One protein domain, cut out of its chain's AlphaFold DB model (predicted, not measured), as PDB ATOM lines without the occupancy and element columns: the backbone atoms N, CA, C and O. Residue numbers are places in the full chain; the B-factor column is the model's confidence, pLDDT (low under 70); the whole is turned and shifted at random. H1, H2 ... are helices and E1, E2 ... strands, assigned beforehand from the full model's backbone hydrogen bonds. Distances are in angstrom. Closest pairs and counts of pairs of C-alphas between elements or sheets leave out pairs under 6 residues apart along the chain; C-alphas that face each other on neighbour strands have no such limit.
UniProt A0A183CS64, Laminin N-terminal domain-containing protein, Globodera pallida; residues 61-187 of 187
ATOM      1  N   PRO A  61     114.915 169.186 141.915       89.81
ATOM      2  CA  PRO A  61     113.798 168.323 142.265       89.81
ATOM      3  C   PRO A  61     112.541 169.115 142.626       89.81
ATOM      4  O   PRO A  61     112.588 170.292 142.989       89.81
ATOM      5  N   ASP A  62     111.410 168.422 142.581       88.81
ATOM      6  CA  ASP A  62     110.129 168.974 142.987       88.81
ATOM      7  C   ASP A  62     110.130 169.367 144.467       88.81
ATOM      8  O   ASP A  62     110.695 168.675 145.320       88.81
ATOM      9  N   PHE A  63     109.451 170.474 144.778       91.56
ATOM     10  CA  PHE A  63     109.179 170.842 146.158       91.56
ATOM     11  C   PHE A  63     108.195 169.838 146.765       91.56
ATOM     12  O   PHE A  63     107.153 169.552 146.178       91.56
ATOM     13  N   GLY A  64     108.508 169.325 147.951       93.50
ATOM     14  CA  GLY A  64     107.669 168.344 148.624       93.50
ATOM     15  C   GLY A  64     107.954 168.252 150.116       93.50
ATOM     16  O   GLY A  64     108.980 168.723 150.613       93.50
ATOM     17  N   ASN A  65     107.032 167.624 150.844       95.38
ATOM     18  CA  ASN A  65     107.199 167.377 152.268       95.38
ATOM     19  C   ASN A  65     108.160 166.199 152.497       95.38
ATOM     20  O   ASN A  65     107.766 165.037 152.425       95.38
ATOM     21  N   ALA A  66     109.416 166.500 152.828       96.31
ATOM     22  CA  ALA A  66     110.433 165.487 153.107       96.31
ATOM     23  C   ALA A  66     110.145 164.636 154.366       96.31
ATOM     24  O   ALA A  66     110.752 163.577 154.532       96.31
ATOM     25  N   ALA A  67     109.242 165.089 155.246       97.06
ATOM     26  CA  ALA A  67     108.853 164.378 156.460       97.06
ATOM     27  C   ALA A  67     107.733 163.353 156.236       97.06
ATOM     28  O   ALA A  67     107.540 162.492 157.086       97.06
ATOM     29  N   TYR A  68     106.997 163.433 155.122       96.19
ATOM     30  CA  TYR A  68     105.817 162.599 154.906       96.19
ATOM     31  C   TYR A  68     106.150 161.104 154.971       96.19
ATOM     32  O   TYR A  68     107.092 160.632 154.325       96.19
ATOM     33  N   ASN A  69     105.363 160.369 155.760       95.50
ATOM     34  CA  ASN A  69     105.499 158.937 156.006       95.50
ATOM     35  C   ASN A  69     106.904 158.509 156.491       95.50
ATOM     36  O   ASN A  69     107.359 157.390 156.236       95.50
ATOM     37  N   LYS A  70     107.640 159.414 157.151       96.31
ATOM     38  CA  LYS A  70     108.933 159.109 157.770       96.31
ATOM     39  C   LYS A  70     108.747 158.828 159.258       96.31
ATOM     40  O   LYS A  70     108.106 159.614 159.944       96.31
ATOM     41  N   PRO A  71     109.373 157.774 159.804       96.62
ATOM     42  CA  PRO A  71     109.284 157.509 161.230       96.62
ATOM     43  C   PRO A  71     109.930 158.645 162.034       96.62
ATOM     44  O   PRO A  71     111.054 159.070 161.744       96.62
ATOM     45  N   VAL A  72     109.228 159.095 163.072       97.94
ATOM     46  CA  VAL A  72     109.752 160.031 164.070       97.94
ATOM     47  C   VAL A  72     110.150 159.256 165.322       97.94
ATOM     48  O   VAL A  72     109.354 158.520 165.905       97.94
ATOM     49  N   GLU A  73     111.398 159.425 165.749       97.25
ATOM     50  CA  GLU A  73     111.934 158.827 166.969       97.25
ATOM     51  C   GLU A  73     111.711 159.769 168.157       97.25
ATOM     52  O   GLU A  73     112.116 160.931 168.129       97.25
ATOM     53  N   VAL A  74     111.120 159.260 169.235       97.62
ATOM     54  CA  VAL A  74     111.042 159.979 170.513       97.62
ATOM     55  C   VAL A  74     112.251 159.595 171.360       97.62
ATOM     56  O   VAL A  74     112.594 158.417 171.441       97.62
ATOM     57  N   SER A  75     112.870 160.574 172.027       94.75
ATOM     58  CA  SER A  75     114.016 160.376 172.940       94.75
ATOM     59  C   SER A  75     113.886 159.177 173.885       94.75
ATOM     60  O   SER A  75     114.870 158.482 174.132       94.75
ATOM     61  N   ARG A  76     112.681 158.933 174.409       93.69
ATOM     62  CA  ARG A  76     112.311 157.751 175.192       93.69
ATOM     63  C   ARG A  76     110.905 157.319 174.797       93.69
ATOM     64  O   ARG A  76     110.021 158.166 174.677       93.69
ATOM     65  N   LYS A  77     110.677 156.017 174.612       93.38
ATOM     66  CA  LYS A  77     109.352 155.500 174.219       93.38
ATOM     67  C   LYS A  77     108.300 155.791 175.288       93.38
ATOM     68  O   LYS A  77     107.157 156.078 174.958       93.38
ATOM     69  N   GLU A  78     108.716 155.799 176.550       93.12
ATOM     70  CA  GLU A  78     107.886 156.074 177.723       93.12
ATOM     71  C   GLU A  78     107.377 157.515 177.780       93.12
ATOM     72  O   GLU A  78     106.489 157.793 178.576       93.12
ATOM     73  N   PHE A  79     107.927 158.429 176.971       95.50
ATOM     74  CA  PHE A  79     107.375 159.774 176.839       95.50
ATOM     75  C   PHE A  79     106.153 159.834 175.933       95.50
ATOM     76  O   PHE A  79     105.473 160.850 175.955       95.50
ATOM     77  N   THR A  80     105.850 158.784 175.169       96.62
ATOM     78  CA  THR A  80     104.563 158.671 174.471       96.62
ATOM     79  C   THR A  80     103.515 158.164 175.457       96.62
ATOM     80  O   THR A  80     103.766 157.189 176.169       96.62
ATOM     81  N   CYS A  81     102.355 158.821 175.513       95.75
ATOM     82  CA  CYS A  81     101.296 158.438 176.445       95.75
ATOM     83  C   CYS A  81     100.811 157.002 176.203       95.75
ATOM     84  O   CYS A  81     100.917 156.458 175.100       95.75
ATOM     85  N   GLY A  82     100.293 156.359 177.247       96.12
ATOM     86  CA  GLY A  82      99.689 155.035 177.137       96.12
ATOM     87  C   GLY A  82     100.690 153.880 177.014       96.12
ATOM     88  O   GLY A  82     100.277 152.726 177.105       96.12
ATOM     89  N   VAL A  83     101.992 154.151 176.824       95.75
ATOM     90  CA  VAL A  83     103.031 153.116 176.644       95.75
ATOM     91  C   VAL A  83     103.322 152.368 177.943       95.75
ATOM     92  O   VAL A  83     103.457 151.147 177.934       95.75
ATOM     93  N   ARG A  84     103.435 153.080 179.073       94.00
ATOM     94  CA  ARG A  84     103.697 152.448 180.381       94.00
ATOM     95  C   ARG A  84     102.423 151.937 181.045       94.00
ATOM     96  O   ARG A  84     102.429 150.879 181.664       94.00
ATOM     97  N   ARG A  85     101.370 152.745 180.986       94.06
ATOM     98  CA  ARG A  85     100.048 152.508 181.569       94.06
ATOM     99  C   ARG A  85      99.049 153.442 180.886       94.06
ATOM    100  O   ARG A  85      99.494 154.421 180.294       94.06
ATOM    101  N   PRO A  86      97.736 153.186 180.998       95.25
ATOM    102  CA  PRO A  86      96.737 154.153 180.573       95.25
ATOM    103  C   PRO A  86      96.932 155.485 181.295       95.25
ATOM    104  O   PRO A  86      96.970 155.530 182.531       95.25
ATOM    105  N   ASP A  87      97.040 156.554 180.517       93.00
ATOM    106  CA  ASP A  87      97.264 157.909 181.005       93.00
ATOM    107  C   ASP A  87      95.996 158.733 180.822       93.00
ATOM    108  O   ASP A  87      95.327 158.644 179.795       93.00
ATOM    109  N   ARG A  88      95.646 159.543 181.823       91.56
ATOM    110  CA  ARG A  88      94.507 160.459 181.730       91.56
ATOM    111  C   ARG A  88      95.009 161.847 181.385       91.56
ATOM    112  O   ARG A  88      95.886 162.365 182.070       91.56
ATOM    113  N   PHE A  89      94.424 162.465 180.370       89.50
ATOM    114  CA  PHE A  89      94.721 163.843 179.996       89.50
ATOM    115  C   PHE A  89      93.424 164.622 179.778       89.50
ATOM    116  O   PHE A  89      92.347 164.043 179.621       89.50
ATOM    117  N   ARG A  90      93.511 165.950 179.830       84.75
ATOM    118  CA  ARG A  90      92.399 166.826 179.463       84.75
ATOM    119  C   ARG A  90      92.727 167.519 178.157       84.75
ATOM    120  O   ARG A  90      93.830 168.026 177.991       84.75
ATOM    121  N   ASP A  91      91.742 167.539 177.279       79.62
ATOM    122  CA  ASP A  91      91.748 168.396 176.109       79.62
ATOM    123  C   ASP A  91      91.464 169.833 176.573       79.62
ATOM    124  O   ASP A  91      90.509 170.082 177.306       79.62
ATOM    125  N   HIS A  92      92.330 170.777 176.209       71.69
ATOM    126  CA  HIS A  92      92.143 172.191 176.547       71.69
ATOM    127  C   HIS A  92      91.156 172.899 175.608       71.69
ATOM    128  O   HIS A  92      90.649 173.964 175.953       71.69
ATOM    129  N   THR A  93      90.895 172.331 174.430       66.88
ATOM    130  CA  THR A  93      90.025 172.915 173.400       66.88
ATOM    131  C   THR A  93      88.562 172.528 173.587       66.88
ATOM    132  O   THR A  93      87.660 173.278 173.213       66.88
ATOM    133  N   ARG A  94      88.307 171.383 174.224       62.28
ATOM    134  CA  ARG A  94      86.968 170.892 174.543       62.28
ATOM    135  C   ARG A  94      86.829 170.862 176.056       62.28
ATOM    136  O   ARG A  94      87.622 170.226 176.734       62.28
ATOM    137  N   ALA A  95      85.805 171.520 176.597       56.91
ATOM    138  CA  ALA A  95      85.427 171.420 178.009       56.91
ATOM    139  C   ALA A  95      84.839 170.025 178.323       56.91
ATOM    140  O   ALA A  95      83.692 169.891 178.743       56.91
ATOM    141  N   SER A  96      85.593 168.968 178.024       64.88
ATOM    142  CA  SER A  96      85.175 167.576 178.078       64.88
ATOM    143  C   SER A  96      85.792 166.850 179.273       64.88
ATOM    144  O   SER A  96      86.760 167.288 179.903       64.88
ATOM    145  N   ALA A  97      85.167 165.723 179.615       72.25
ATOM    146  CA  ALA A  97      85.656 164.797 180.624       72.25
ATOM    147  C   ALA A  97      87.098 164.335 180.312       72.25
ATOM    148  O   ALA A  97      87.503 164.340 179.149       72.25
ATOM    149  N   PRO A  98      87.873 163.902 181.326       81.31
ATOM    150  CA  PRO A  98      89.225 163.394 181.116       81.31
ATOM    151  C   PRO A  98      89.245 162.270 180.073       81.31
ATOM    152  O   PRO A  98      88.543 161.268 180.227       81.31
ATOM    153  N   LEU A  99      90.073 162.435 179.045       89.50
ATOM    154  CA  LEU A  99      90.342 161.423 178.033       89.50
ATOM    155  C   LEU A  99      91.380 160.430 178.557       89.50
ATOM    156  O   LEU A  99      92.163 160.742 179.458       89.50
ATOM    157  N   VAL A 100      91.370 159.221 178.000       93.81
ATOM    158  CA  VAL A 100      92.331 158.163 178.319       93.81
ATOM    159  C   VAL A 100      93.173 157.895 177.082       93.81
ATOM    160  O   VAL A 100      92.623 157.661 176.011       93.81
ATOM    161  N   CYS A 101      94.490 157.920 177.251       95.94
ATOM    162  CA  CYS A 101      95.451 157.439 176.277       95.94
ATOM    163  C   CYS A 101      95.946 156.052 176.692       95.94
ATOM    164  O   CYS A 101      96.481 155.884 177.789       95.94
ATOM    165  N   ASP A 102      95.792 155.064 175.816       96.94
ATOM    166  CA  ASP A 102      96.267 153.696 176.023       96.94
ATOM    167  C   ASP A 102      96.877 153.171 174.721       96.94
ATOM    168  O   ASP A 102      96.181 152.986 173.725       96.94
ATOM    169  N   ALA A 103      98.184 152.892 174.725       96.69
ATOM    170  CA  ALA A 103      98.896 152.447 173.528       96.69
ATOM    171  C   ALA A 103      98.455 151.052 173.046       96.69
ATOM    172  O   ALA A 103      98.792 150.651 171.934       96.69
ATOM    173  N   ARG A 104      97.709 150.304 173.868       96.50
ATOM    174  CA  ARG A 104      97.173 148.976 173.532       96.50
ATOM    175  C   ARG A 104      95.852 149.053 172.769       96.50
ATOM    176  O   ARG A 104      95.440 148.057 172.181       96.50
ATOM    177  N   ILE A 105      95.183 150.207 172.798       97.25
ATOM    178  CA  ILE A 105      93.876 150.426 172.178       97.25
ATOM    179  C   ILE A 105      94.071 151.418 171.024       97.25
ATOM    180  O   ILE A 105      94.273 152.600 171.289       97.25
ATOM    181  N   PRO A 106      93.981 150.990 169.749       95.25
ATOM    182  CA  PRO A 106      94.283 151.850 168.602       95.25
ATOM    183  C   PRO A 106      93.538 153.193 168.602       95.25
ATOM    184  O   PRO A 106      94.137 154.225 168.319       95.25
ATOM    185  N   THR A 107      92.265 153.200 169.009       93.88
ATOM    186  CA  THR A 107      91.411 154.402 169.068       93.88
ATOM    187  C   THR A 107      91.751 155.370 170.205       93.88
ATOM    188  O   THR A 107      91.231 156.480 170.229       93.88
ATOM    189  N   GLN A 108      92.593 154.956 171.152       95.38
ATOM    190  CA  GLN A 108      93.090 155.765 172.274       95.38
ATOM    191  C   GLN A 108      94.613 155.934 172.215       95.38
ATOM    192  O   GLN A 108      95.228 156.433 173.157       95.38
ATOM    193  N   SER A 109      95.243 155.462 171.138       96.50
ATOM    194  CA  SER A 109      96.688 155.488 170.978       96.50
ATOM    195  C   SER A 109      97.108 156.717 170.179       96.50
ATOM    196  O   SER A 109      96.493 157.058 169.173       96.50
ATOM    197  N   HIS A 110      98.193 157.357 170.611       96.75
ATOM    198  CA  HIS A 110      98.737 158.555 169.969       96.75
ATOM    199  C   HIS A 110     100.227 158.372 169.628       96.75
ATOM    200  O   HIS A 110     101.085 159.049 170.207       96.75
ATOM    201  N   PRO A 111     100.585 157.404 168.759       97.44
ATOM    202  CA  PRO A 111     101.977 157.077 168.480       97.44
ATOM    203  C   PRO A 111     102.684 158.155 167.637       97.44
ATOM    204  O   PRO A 111     102.037 158.895 166.901       97.44
ATOM    205  N   PRO A 112     104.032 158.203 167.652       97.62
ATOM    206  CA  PRO A 112     104.819 159.171 166.872       97.62
ATOM    207  C   PRO A 112     104.616 159.089 165.355       97.62
ATOM    208  O   PRO A 112     104.934 160.036 164.645       97.62
ATOM    209  N   ALA A 113     104.096 157.965 164.853       96.44
ATOM    210  CA  ALA A 113     103.755 157.798 163.442       96.44
ATOM    211  C   ALA A 113     102.698 158.817 162.966       96.44
ATOM    212  O   ALA A 113     102.745 159.231 161.811       96.44
ATOM    213  N   LEU A 114     101.828 159.280 163.876       97.19
ATOM    214  CA  LEU A 114     100.793 160.293 163.621       97.19
ATOM    215  C   LEU A 114     101.337 161.734 163.519       97.19
ATOM    216  O   LEU A 114     100.581 162.695 163.561       97.19
ATOM    217  N   LEU A 115     102.661 161.928 163.496       97.50
ATOM    218  CA  LEU A 115     103.274 163.243 163.245       97.50
ATOM    219  C   LEU A 115     103.499 163.509 161.752       97.50
ATOM    220  O   LEU A 115     103.780 164.639 161.356       97.50
ATOM    221  N   THR A 116     103.486 162.452 160.943       97.31
ATOM    222  CA  THR A 116     103.950 162.462 159.548       97.31
ATOM    223  C   THR A 116     103.013 161.718 158.605       97.31
ATOM    224  O   THR A 116     103.368 161.482 157.448       97.31
ATOM    225  N   ASP A 117     101.858 161.298 159.105       96.00
ATOM    226  CA  ASP A 117     100.778 160.728 158.317       96.00
ATOM    227  C   ASP A 117     100.084 161.804 157.469       96.00
ATOM    228  O   ASP A 117     100.498 162.967 157.391       96.00
ATOM    229  N   PHE A 118      99.061 161.382 156.734       94.44
ATOM    230  CA  PHE A 118      98.251 162.297 155.951       94.44
ATOM    231  C   PHE A 118      97.381 163.140 156.886       94.44
ATOM    232  O   PHE A 118      96.521 162.610 157.583       94.44
ATOM    233  N   ASN A 119      97.603 164.452 156.885       93.12
ATOM    234  CA  ASN A 119      96.835 165.378 157.708       93.12
ATOM    235  C   ASN A 119      95.523 165.761 157.004       93.12
ATOM    236  O   ASN A 119      95.532 166.575 156.078       93.12
ATOM    237  N   ASP A 120      94.415 165.216 157.502       91.62
ATOM    238  CA  ASP A 120      93.045 165.591 157.152       91.62
ATOM    239  C   ASP A 120      92.508 166.605 158.178       91.62
ATOM    240  O   ASP A 120      92.484 166.327 159.376       91.62
ATOM    241  N   GLU A 121      92.067 167.782 157.726       88.25
ATOM    242  CA  GLU A 121      91.528 168.838 158.602       88.25
ATOM    243  C   GLU A 121      90.244 168.424 159.336       88.25
ATOM    244  O   GLU A 121      89.907 168.990 160.373       88.25
ATOM    245  N   THR A 122      89.513 167.440 158.811       90.00
ATOM    246  CA  THR A 122      88.278 166.944 159.431       90.00
ATOM    247  C   THR A 122      88.527 165.844 160.458       90.00
ATOM    248  O   THR A 122      87.739 165.685 161.392       90.00
ATOM    249  N   ASN A 123      89.622 165.099 160.301       90.00
ATOM    250  CA  ASN A 123      89.979 163.965 161.142       90.00
ATOM    251  C   ASN A 123      91.459 164.042 161.522       90.00
ATOM    252  O   ASN A 123      92.293 163.273 161.045       90.00
ATOM    253  N   GLU A 124      91.769 165.017 162.373       91.69
ATOM    254  CA  GLU A 124      93.136 165.277 162.798       91.69
ATOM    255  C   GLU A 124      93.659 164.169 163.714       91.69
ATOM    256  O   GLU A 124      93.038 163.789 164.710       91.69
ATOM    257  N   THR A 125      94.855 163.699 163.398       95.00
ATOM    258  CA  THR A 125      95.640 162.767 164.197       95.00
ATOM    259  C   THR A 125      96.819 163.511 164.823       95.00
ATOM    260  O   THR A 125      97.277 164.543 164.330       95.00
ATOM    261  N   TRP A 126      97.296 163.031 165.973       96.00
ATOM    262  CA  TRP A 126      98.455 163.627 166.632       96.00
ATOM    263  C   TRP A 126      99.183 162.623 167.518       96.00
ATOM    264  O   TRP A 126      98.596 161.679 168.055       96.00
ATOM    265  N   TRP A 127     100.473 162.880 167.725       96.94
ATOM    266  CA  TRP A 127     101.242 162.268 168.803       96.94
ATOM    267  C   TRP A 127     101.034 163.024 170.115       96.94
ATOM    268  O   TRP A 127     100.993 164.256 170.137       96.94
ATOM    269  N   GLN A 128     100.975 162.284 171.220       95.50
ATOM    270  CA  GLN A 128     100.743 162.837 172.547       95.50
ATOM    271  C   GLN A 128     101.828 162.377 173.521       95.50
ATOM    272  O   GLN A 128     102.076 161.178 173.698       95.50
ATOM    273  N   SER A 129     102.454 163.344 174.194       95.12
ATOM    274  CA  SER A 129     103.363 163.041 175.292       95.12
ATOM    275  C   SER A 129     102.601 162.599 176.542       95.12
ATOM    276  O   SER A 129     101.425 162.931 176.714       95.12
ATOM    277  N   VAL A 130     103.292 161.932 177.464       94.31
ATOM    278  CA  VAL A 130     102.830 161.799 178.855       94.31
ATOM    279  C   VAL A 130     102.586 163.176 179.488       94.31
ATOM    280  O   VAL A 130     103.086 164.200 179.007       94.31
ATOM    281  N   THR A 131     101.802 163.209 180.563       90.88
ATOM    282  CA  THR A 131     101.414 164.463 181.224       90.88
ATOM    283  C   THR A 131     102.513 165.002 182.147       90.88
ATOM    284  O   THR A 131     103.465 164.301 182.500       90.88
ATOM    285  N   MET A 132     102.356 166.249 182.605       89.06
ATOM    286  CA  MET A 132     103.256 166.848 183.603       89.06
ATOM    287  C   MET A 132     103.282 166.070 184.929       89.06
ATOM    288  O   MET A 132     104.319 166.024 185.584       89.06
ATOM    289  N   GLU A 133     102.183 165.401 185.301       86.88
ATOM    290  CA  GLU A 133     102.122 164.526 186.488       86.88
ATOM    291  C   GLU A 133     103.133 163.372 186.395       86.88
ATOM    292  O   GLU A 133     103.652 162.890 187.398       86.88
ATOM    293  N   GLN A 134     103.463 162.951 185.173       85.75
ATOM    294  CA  GLN A 134     104.413 161.876 184.898       85.75
ATOM    295  C   GLN A 134     105.857 162.380 184.747       85.75
ATOM    296  O   GLN A 134     106.735 161.612 184.351       85.75
ATOM    297  N   GLY A 135     106.118 163.648 185.079       83.56
ATOM    298  CA  GLY A 135     107.465 164.215 185.144       83.56
ATOM    299  C   GLY A 135     107.988 164.797 183.831       83.56
ATOM    300  O   GLY A 135     109.180 165.099 183.742       83.56
ATOM    301  N   VAL A 136     107.129 164.982 182.820       87.25
ATOM    302  CA  VAL A 136     107.458 165.791 181.634       87.25
ATOM    303  C   VAL A 136     107.150 167.253 181.937       87.25
ATOM    304  O   VAL A 136     106.106 167.791 181.584       87.25
ATOM    305  N   GLN A 137     108.070 167.863 182.675       88.25
ATOM    306  CA  GLN A 137     108.151 169.294 182.936       88.25
ATOM    307  C   GLN A 137     109.629 169.656 183.113       88.25
ATOM    308  O   GLN A 137     110.426 168.785 183.478       88.25
ATOM    309  N   TYR A 138     109.997 170.916 182.870       87.81
ATOM    310  CA  TYR A 138     111.346 171.427 183.099       87.81
ATOM    311  C   TYR A 138     111.912 170.923 184.442       87.81
ATOM    312  O   TYR A 138     111.227 171.019 185.465       87.81
ATOM    313  N   PRO A 139     113.145 170.375 184.465       90.75
ATOM    314  CA  PRO A 139     114.155 170.353 183.396       90.75
ATOM    315  C   PRO A 139     114.052 169.171 182.413       90.75
ATOM    316  O   PRO A 139     114.899 169.032 181.531       90.75
ATOM    317  N   THR A 140     113.053 168.300 182.550       92.62
ATOM    318  CA  THR A 140     112.846 167.175 181.632       92.62
ATOM    319  C   THR A 140     112.385 167.684 180.269       92.62
ATOM    320  O   THR A 140     111.361 168.354 180.163       92.62
ATOM    321  N   THR A 141     113.104 167.317 179.210       93.44
ATOM    322  CA  THR A 141     112.745 167.649 177.825       93.44
ATOM    323  C   THR A 141     112.325 166.406 177.049       93.44
ATOM    324  O   THR A 141     112.779 165.292 177.322       93.44
ATOM    325  N   VAL A 142     111.481 166.601 176.036       95.19
ATOM    326  CA  VAL A 142     111.118 165.553 175.078       95.19
ATOM    327  C   VAL A 142     111.690 165.914 173.717       95.19
ATOM    328  O   VAL A 142     111.366 166.961 173.166       95.19
ATOM    329  N   ASN A 143     112.522 165.032 173.161       96.62
ATOM    330  CA  ASN A 143     113.083 165.239 171.826       96.62
ATOM    331  C   ASN A 143     112.342 164.378 170.803       96.62
ATOM    332  O   ASN A 143     112.198 163.169 171.011       96.62
ATOM    333  N   LEU A 144     111.947 164.999 169.692       97.69
ATOM    334  CA  LEU A 144     111.420 164.349 168.494       97.69
ATOM    335  C   LEU A 144     112.484 164.424 167.398       97.69
ATOM    336  O   LEU A 144     112.945 165.508 167.045       97.69
ATOM    337  N   THR A 145     112.910 163.275 166.885       97.50
ATOM    338  CA  THR A 145     113.990 163.168 165.900       97.50
ATOM    339  C   THR A 145     113.452 162.594 164.602       97.50
ATOM    340  O   THR A 145     113.032 161.441 164.546       97.50
ATOM    341  N   LEU A 146     113.508 163.393 163.539       97.25
ATOM    342  CA  LEU A 146     113.149 162.984 162.186       97.25
ATOM    343  C   LEU A 146     114.417 162.728 161.363       97.25
ATOM    344  O   LEU A 146     115.247 163.622 161.183       97.25
ATOM    345  N   ARG A 147     114.559 161.514 160.823       96.06
ATOM    346  CA  ARG A 147     115.678 161.152 159.939       96.06
ATOM    347  C   ARG A 147     115.230 161.178 158.480       96.06
ATOM    348  O   ARG A 147     114.525 160.286 158.023       96.06
ATOM    349  N   LEU A 148     115.695 162.176 157.729       95.06
ATOM    350  CA  LEU A 148     115.322 162.346 156.316       95.06
ATOM    351  C   LEU A 148     115.990 161.327 155.373       95.06
ATOM    352  O   LEU A 148     115.469 161.045 154.296       95.06
ATOM    353  N   GLY A 149     117.148 160.775 155.757       93.00
ATOM    354  CA  GLY A 149     117.892 159.767 154.982       93.00
ATOM    355  C   GLY A 149     118.666 160.300 153.765       93.00
ATOM    356  O   GLY A 149     119.457 159.569 153.181       93.00
ATOM    357  N   LYS A 150     118.484 161.574 153.405       93.31
ATOM    358  CA  LYS A 150     119.223 162.300 152.361       93.31
ATOM    359  C   LYS A 150     119.378 163.763 152.791       93.31
ATOM    360  O   LYS A 150     118.636 164.227 153.655       93.31
ATOM    361  N   ALA A 151     120.332 164.479 152.201       94.75
ATOM    362  CA  ALA A 151     120.411 165.931 152.324       94.75
ATOM    363  C   ALA A 151     119.258 166.606 151.556       94.75
ATOM    364  O   ALA A 151     118.976 166.240 150.413       94.75
ATOM    365  N   TYR A 152     118.620 167.586 152.194       95.31
ATOM    366  CA  TYR A 152     117.562 168.413 151.619       95.31
ATOM    367  C   TYR A 152     117.901 169.888 151.815       95.31
ATOM    368  O   TYR A 152     118.406 170.277 152.870       95.31
ATOM    369  N   GLU A 153     117.557 170.705 150.826       95.06
ATOM    370  CA  GLU A 153     117.440 172.150 150.997       95.06
ATOM    371  C   GLU A 153     116.049 172.439 151.560       95.06
ATOM    372  O   GLU A 153     115.040 172.328 150.868       95.06
ATOM    373  N   ILE A 154     115.982 172.706 152.863       95.69
ATOM    374  CA  ILE A 154     114.708 172.848 153.567       95.69
ATOM    375  C   ILE A 154     114.326 174.328 153.629       95.69
ATOM    376  O   ILE A 154     115.009 175.122 154.274       95.69
ATOM    377  N   THR A 155     113.197 174.678 153.012       96.62
ATOM    378  CA  THR A 155     112.659 176.045 153.020       96.62
ATOM    379  C   THR A 155     112.011 176.416 154.354       96.62
ATOM    380  O   THR A 155     112.179 177.535 154.830       96.62
ATOM    381  N   TYR A 156     111.256 175.500 154.970       96.62
ATOM    382  CA  TYR A 156     110.587 175.742 156.249       96.62
ATOM    383  C   TYR A 156     110.365 174.450 157.041       96.62
ATOM    384  O   TYR A 156     110.303 173.357 156.480       96.62
ATOM    385  N   VAL A 157     110.164 174.607 158.348       97.00
ATOM    386  CA  VAL A 157     109.631 173.574 159.243       97.00
ATOM    387  C   VAL A 157     108.359 174.132 159.871       97.00
ATOM    388  O   VAL A 157     108.357 175.254 160.372       97.00
ATOM    389  N   ARG A 158     107.265 173.373 159.814       95.75
ATOM    390  CA  ARG A 158     105.981 173.738 160.426       95.75
ATOM    391  C   ARG A 158     105.566 172.630 161.379       95.75
ATOM    392  O   ARG A 158     105.587 171.465 160.997       95.75
ATOM    393  N   VAL A 159     105.195 173.008 162.597       95.62
ATOM    394  CA  VAL A 159     104.691 172.092 163.623       95.62
ATOM    395  C   VAL A 159     103.295 172.555 164.007       95.62
ATOM    396  O   VAL A 159     103.106 173.716 164.375       95.62
ATOM    397  N   LYS A 160     102.321 171.655 163.892       94.75
ATOM    398  CA  LYS A 160     100.948 171.868 164.349       94.75
ATOM    399  C   LYS A 160     100.790 171.183 165.702       94.75
ATOM    400  O   LYS A 160     101.173 170.028 165.852       94.75
ATOM    401  N   PHE A 161     100.265 171.906 166.684       93.69
ATOM    402  CA  PHE A 161     100.057 171.386 168.032       93.69
ATOM    403  C   PHE A 161      98.563 171.176 168.269       93.69
ATOM    404  O   PHE A 161      97.782 172.101 168.059       93.69
ATOM    405  N   ALA A 162      98.185 169.981 168.729       90.25
ATOM    406  CA  ALA A 162      96.818 169.684 169.166       90.25
ATOM    407  C   ALA A 162      96.488 170.327 170.530       90.25
ATOM    408  O   ALA A 162      95.345 170.651 170.824       90.25
ATOM    409  N   ASN A 163      97.515 170.538 171.357       87.94
ATOM    410  CA  ASN A 163      97.436 171.194 172.662       87.94
ATOM    411  C   ASN A 163      98.087 172.588 172.608       87.94
ATOM    412  O   ASN A 163      98.739 172.914 171.611       87.94
ATOM    413  N   PRO A 164      97.974 173.418 173.667       90.25
ATOM    414  CA  PRO A 164      98.718 174.670 173.750       90.25
ATOM    415  C   PRO A 164     100.208 174.479 173.447       90.25
ATOM    416  O   PRO A 164     100.822 173.486 173.847       90.25
ATOM    417  N   ARG A 165     100.781 175.440 172.719       93.12
ATOM    418  CA  ARG A 165     102.197 175.415 172.337       93.12
ATOM    419  C   ARG A 165     103.083 175.391 173.593       93.12
ATOM    420  O   ARG A 165     102.727 176.055 174.570       93.12
ATOM    421  N   PRO A 166     104.225 174.678 173.568       92.88
ATOM    422  CA  PRO A 166     105.190 174.703 174.662       92.88
ATOM    423  C   PRO A 166     105.642 176.128 174.989       92.88
ATOM    424  O   PRO A 166     105.729 176.963 174.091       92.88
ATOM    425  N   GLU A 167     105.983 176.371 176.256       94.38
ATOM    426  CA  GLU A 167     106.590 177.636 176.695       94.38
ATOM    427  C   GLU A 167     107.932 177.890 175.998       94.38
ATOM    428  O   GLU A 167     108.220 179.018 175.620       94.38
ATOM    429  N   SER A 168     108.724 176.834 175.798       95.19
ATOM    430  CA  SER A 168     110.008 176.902 175.105       95.19
ATOM    431  C   SER A 168     110.255 175.639 174.290       95.19
ATOM    432  O   SER A 168     110.042 174.529 174.795       95.19
ATOM    433  N   PHE A 169     110.752 175.775 173.061       96.62
ATOM    434  CA  PHE A 169     111.269 174.644 172.287       96.62
ATOM    435  C   PHE A 169     112.318 175.082 171.264       96.62
ATOM    436  O   PHE A 169     112.398 176.236 170.855       96.62
ATOM    437  N   VAL A 170     113.146 174.136 170.823       97.81
ATOM    438  CA  VAL A 170     114.237 174.414 169.882       97.81
ATOM    439  C   VAL A 170     114.190 173.419 168.738       97.81
ATOM    440  O   VAL A 170     114.053 172.214 168.950       97.81
ATOM    441  N   ILE A 171     114.341 173.924 167.518       98.12
ATOM    442  CA  ILE A 171     114.527 173.103 166.325       98.12
ATOM    443  C   ILE A 171     116.026 172.986 166.074       98.12
ATOM    444  O   ILE A 171     116.703 173.987 165.840       98.12
ATOM    445  N   TYR A 172     116.537 171.758 166.093       98.00
ATOM    446  CA  TYR A 172     117.917 171.444 165.733       98.00
ATOM    447  C   TYR A 172     117.984 170.796 164.351       98.00
ATOM    448  O   TYR A 172     117.049 170.125 163.914       98.00
ATOM    449  N   LYS A 173     119.125 170.946 163.675       97.25
ATOM    450  CA  LYS A 173     119.416 170.272 162.407       97.25
ATOM    451  C   LYS A 173     120.824 169.695 162.364       97.25
ATOM    452  O   LYS A 173     121.732 170.154 163.062       97.25
ATOM    453  N   LYS A 174     120.999 168.724 161.470       96.75
ATOM    454  CA  LYS A 174     122.293 168.204 161.030       96.75
ATOM    455  C   LYS A 174     122.391 168.321 159.515       96.75
ATOM    456  O   LYS A 174     121.436 167.966 158.827       96.75
ATOM    457  N   ALA A 175     123.529 168.784 159.005       94.31
ATOM    458  CA  ALA A 175     123.782 168.792 157.565       94.31
ATOM    459  C   ALA A 175     124.134 167.380 157.064       94.31
ATOM    460  O   ALA A 175     123.664 166.956 156.009       94.31
ATOM    461  N   LYS A 176     124.909 166.624 157.851       94.00
ATOM    462  CA  LYS A 176     125.254 165.218 157.607       94.00
ATOM    463  C   LYS A 176     124.977 164.375 158.851       94.00
ATOM    464  O   LYS A 176     125.006 164.868 159.972       94.00
ATOM    465  N   ALA A 177     124.735 163.075 158.674       89.50
ATOM    466  CA  ALA A 177     124.348 162.182 159.775       89.50
ATOM    467  C   ALA A 177     125.351 162.171 160.953       89.50
ATOM    468  O   ALA A 177     124.936 162.106 162.115       89.50
ATOM    469  N   GLY A 178     126.648 162.273 160.644       91.62
ATOM    470  CA  GLY A 178     127.740 162.289 161.622       91.62
ATOM    471  C   GLY A 178     128.007 163.644 162.281       91.62
ATOM    472  O   GLY A 178     128.753 163.687 163.253       91.62
ATOM    473  N   ASP A 179     127.400 164.733 161.803       94.88
ATOM    474  CA  ASP A 179     127.663 166.066 162.349       94.88
ATOM    475  C   ASP A 179     127.081 166.217 163.760       94.88
ATOM    476  O   ASP A 179     126.134 165.522 164.157       94.88
ATOM    477  N   ALA A 180     127.613 167.175 164.517       96.88
ATOM    478  CA  ALA A 180     126.966 167.644 165.733       96.88
ATOM    479  C   ALA A 180     125.613 168.303 165.406       96.88
ATOM    480  O   ALA A 180     125.414 168.865 164.327       96.88
ATOM    481  N   TRP A 181     124.667 168.231 166.345       97.19
ATOM    482  CA  TRP A 181     123.418 168.979 166.228       97.19
ATOM    483  C   TRP A 181     123.710 170.477 166.316       97.19
ATOM    484  O   TRP A 181     124.371 170.930 167.246       97.19
ATOM    485  N   SER A 182     123.190 171.237 165.357       97.69
ATOM    486  CA  SER A 182     123.262 172.698 165.343       97.69
ATOM    487  C   SER A 182     121.866 173.270 165.548       97.69
ATOM    488  O   SER A 182     120.898 172.759 164.977       97.69
ATOM    489  N   ALA A 183     121.743 174.291 166.394       97.56
ATOM    490  CA  ALA A 183     120.466 174.960 166.582       97.56
ATOM    491  C   ALA A 183     120.075 175.685 165.295       97.56
ATOM    492  O   ALA A 183     120.894 176.362 164.672       97.56
ATOM    493  N   TRP A 184     118.826 175.509 164.885       96.81
ATOM    494  CA  TRP A 184     118.260 176.196 163.735       96.81
ATOM    495  C   TRP A 184     117.387 177.361 164.188       96.81
ATOM    496  O   TRP A 184     117.563 178.470 163.696       96.81
ATOM    497  N   GLN A 185     116.490 177.127 165.145       97.81
ATOM    498  CA  GLN A 185     115.601 178.159 165.667       97.81
ATOM    499  C   GLN A 185     115.241 177.874 167.126       97.81
ATOM    500  O   GLN A 185     114.938 176.732 167.471       97.81
ATOM    501  N   TYR A 186     115.250 178.922 167.946       97.50
ATOM    502  CA  TYR A 186     114.743 178.924 169.317       97.50
ATOM    503  C   TYR A 186     113.372 179.601 169.335       97.50
ATOM    504  O   TYR A 186     113.183 180.609 168.644       97.50
ATOM    505  N   TYR A 187     112.448 179.035 170.101       96.62
ATOM    506  CA  TYR A 187     111.118 179.565 170.371       96.62
ATOM    507  C   TYR A 187     110.873 179.582 171.872       96.62
ATOM    508  O   TYR A 187     111.273 178.594 172.540       96.62
TER     509      TYR A 187
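Overview. This is residues 61 to 187 of the 187 residues of the protein "Laminin N-terminal domain-containing protein" of Globodera pallida (UniProt A0A183CS64). Little regular structure: a body mostly of loops holds three small two-stranded pairs, with E1, E4 and the short helix H1 in the middle, hairpin E2-E3 towards one end and hairpin E5-E6 towards the other. The printed part has 127 residues, 25 in named elements, in the order E1 E2 E3 H1 E4 E5 E6; it is mostly strand, each pair antiparallel. It is compact, radius of gyration of the C-alphas 15.8 A, spanning 46 by 35 by 25 A.

Along the chain. E1 is residues 72 to 74, beginning at C-alpha (109.752, 160.031, 164.070); E2 87 to 89; E3 99 to 101; H1 112 to 115; E4 144 to 146; E5 170 to 173, 10.0 A; E6 182 to 186, 11.3 A, ending at C-alpha (114.743, 178.924, 169.317).

Arrangement. E1 and E4 pair through N 73 and O 145, 2.9 A. H1 touches E1, closest C-alphas Val 72 and Pro 112, 5.7 A. H1 is too short for an O i to N i+4 pair. E4 and E5 are near each other, with 5 pairs of C-alphas within 10 A. Hairpin E5-E6 has N 184 and O 171 at 2.8 A; hairpin E2-E3, apart from E4, has N 99 and O 89 at 2.8 A.

Size, cuts and confidence. The C-alphas farthest apart, Pro 61 and Ala 97, are 47.7 A apart. There is no cut. The links E1 to E2, H1 to E4 and E4 to E5 are long. Residues 93 to 96 have pLDDT under 70.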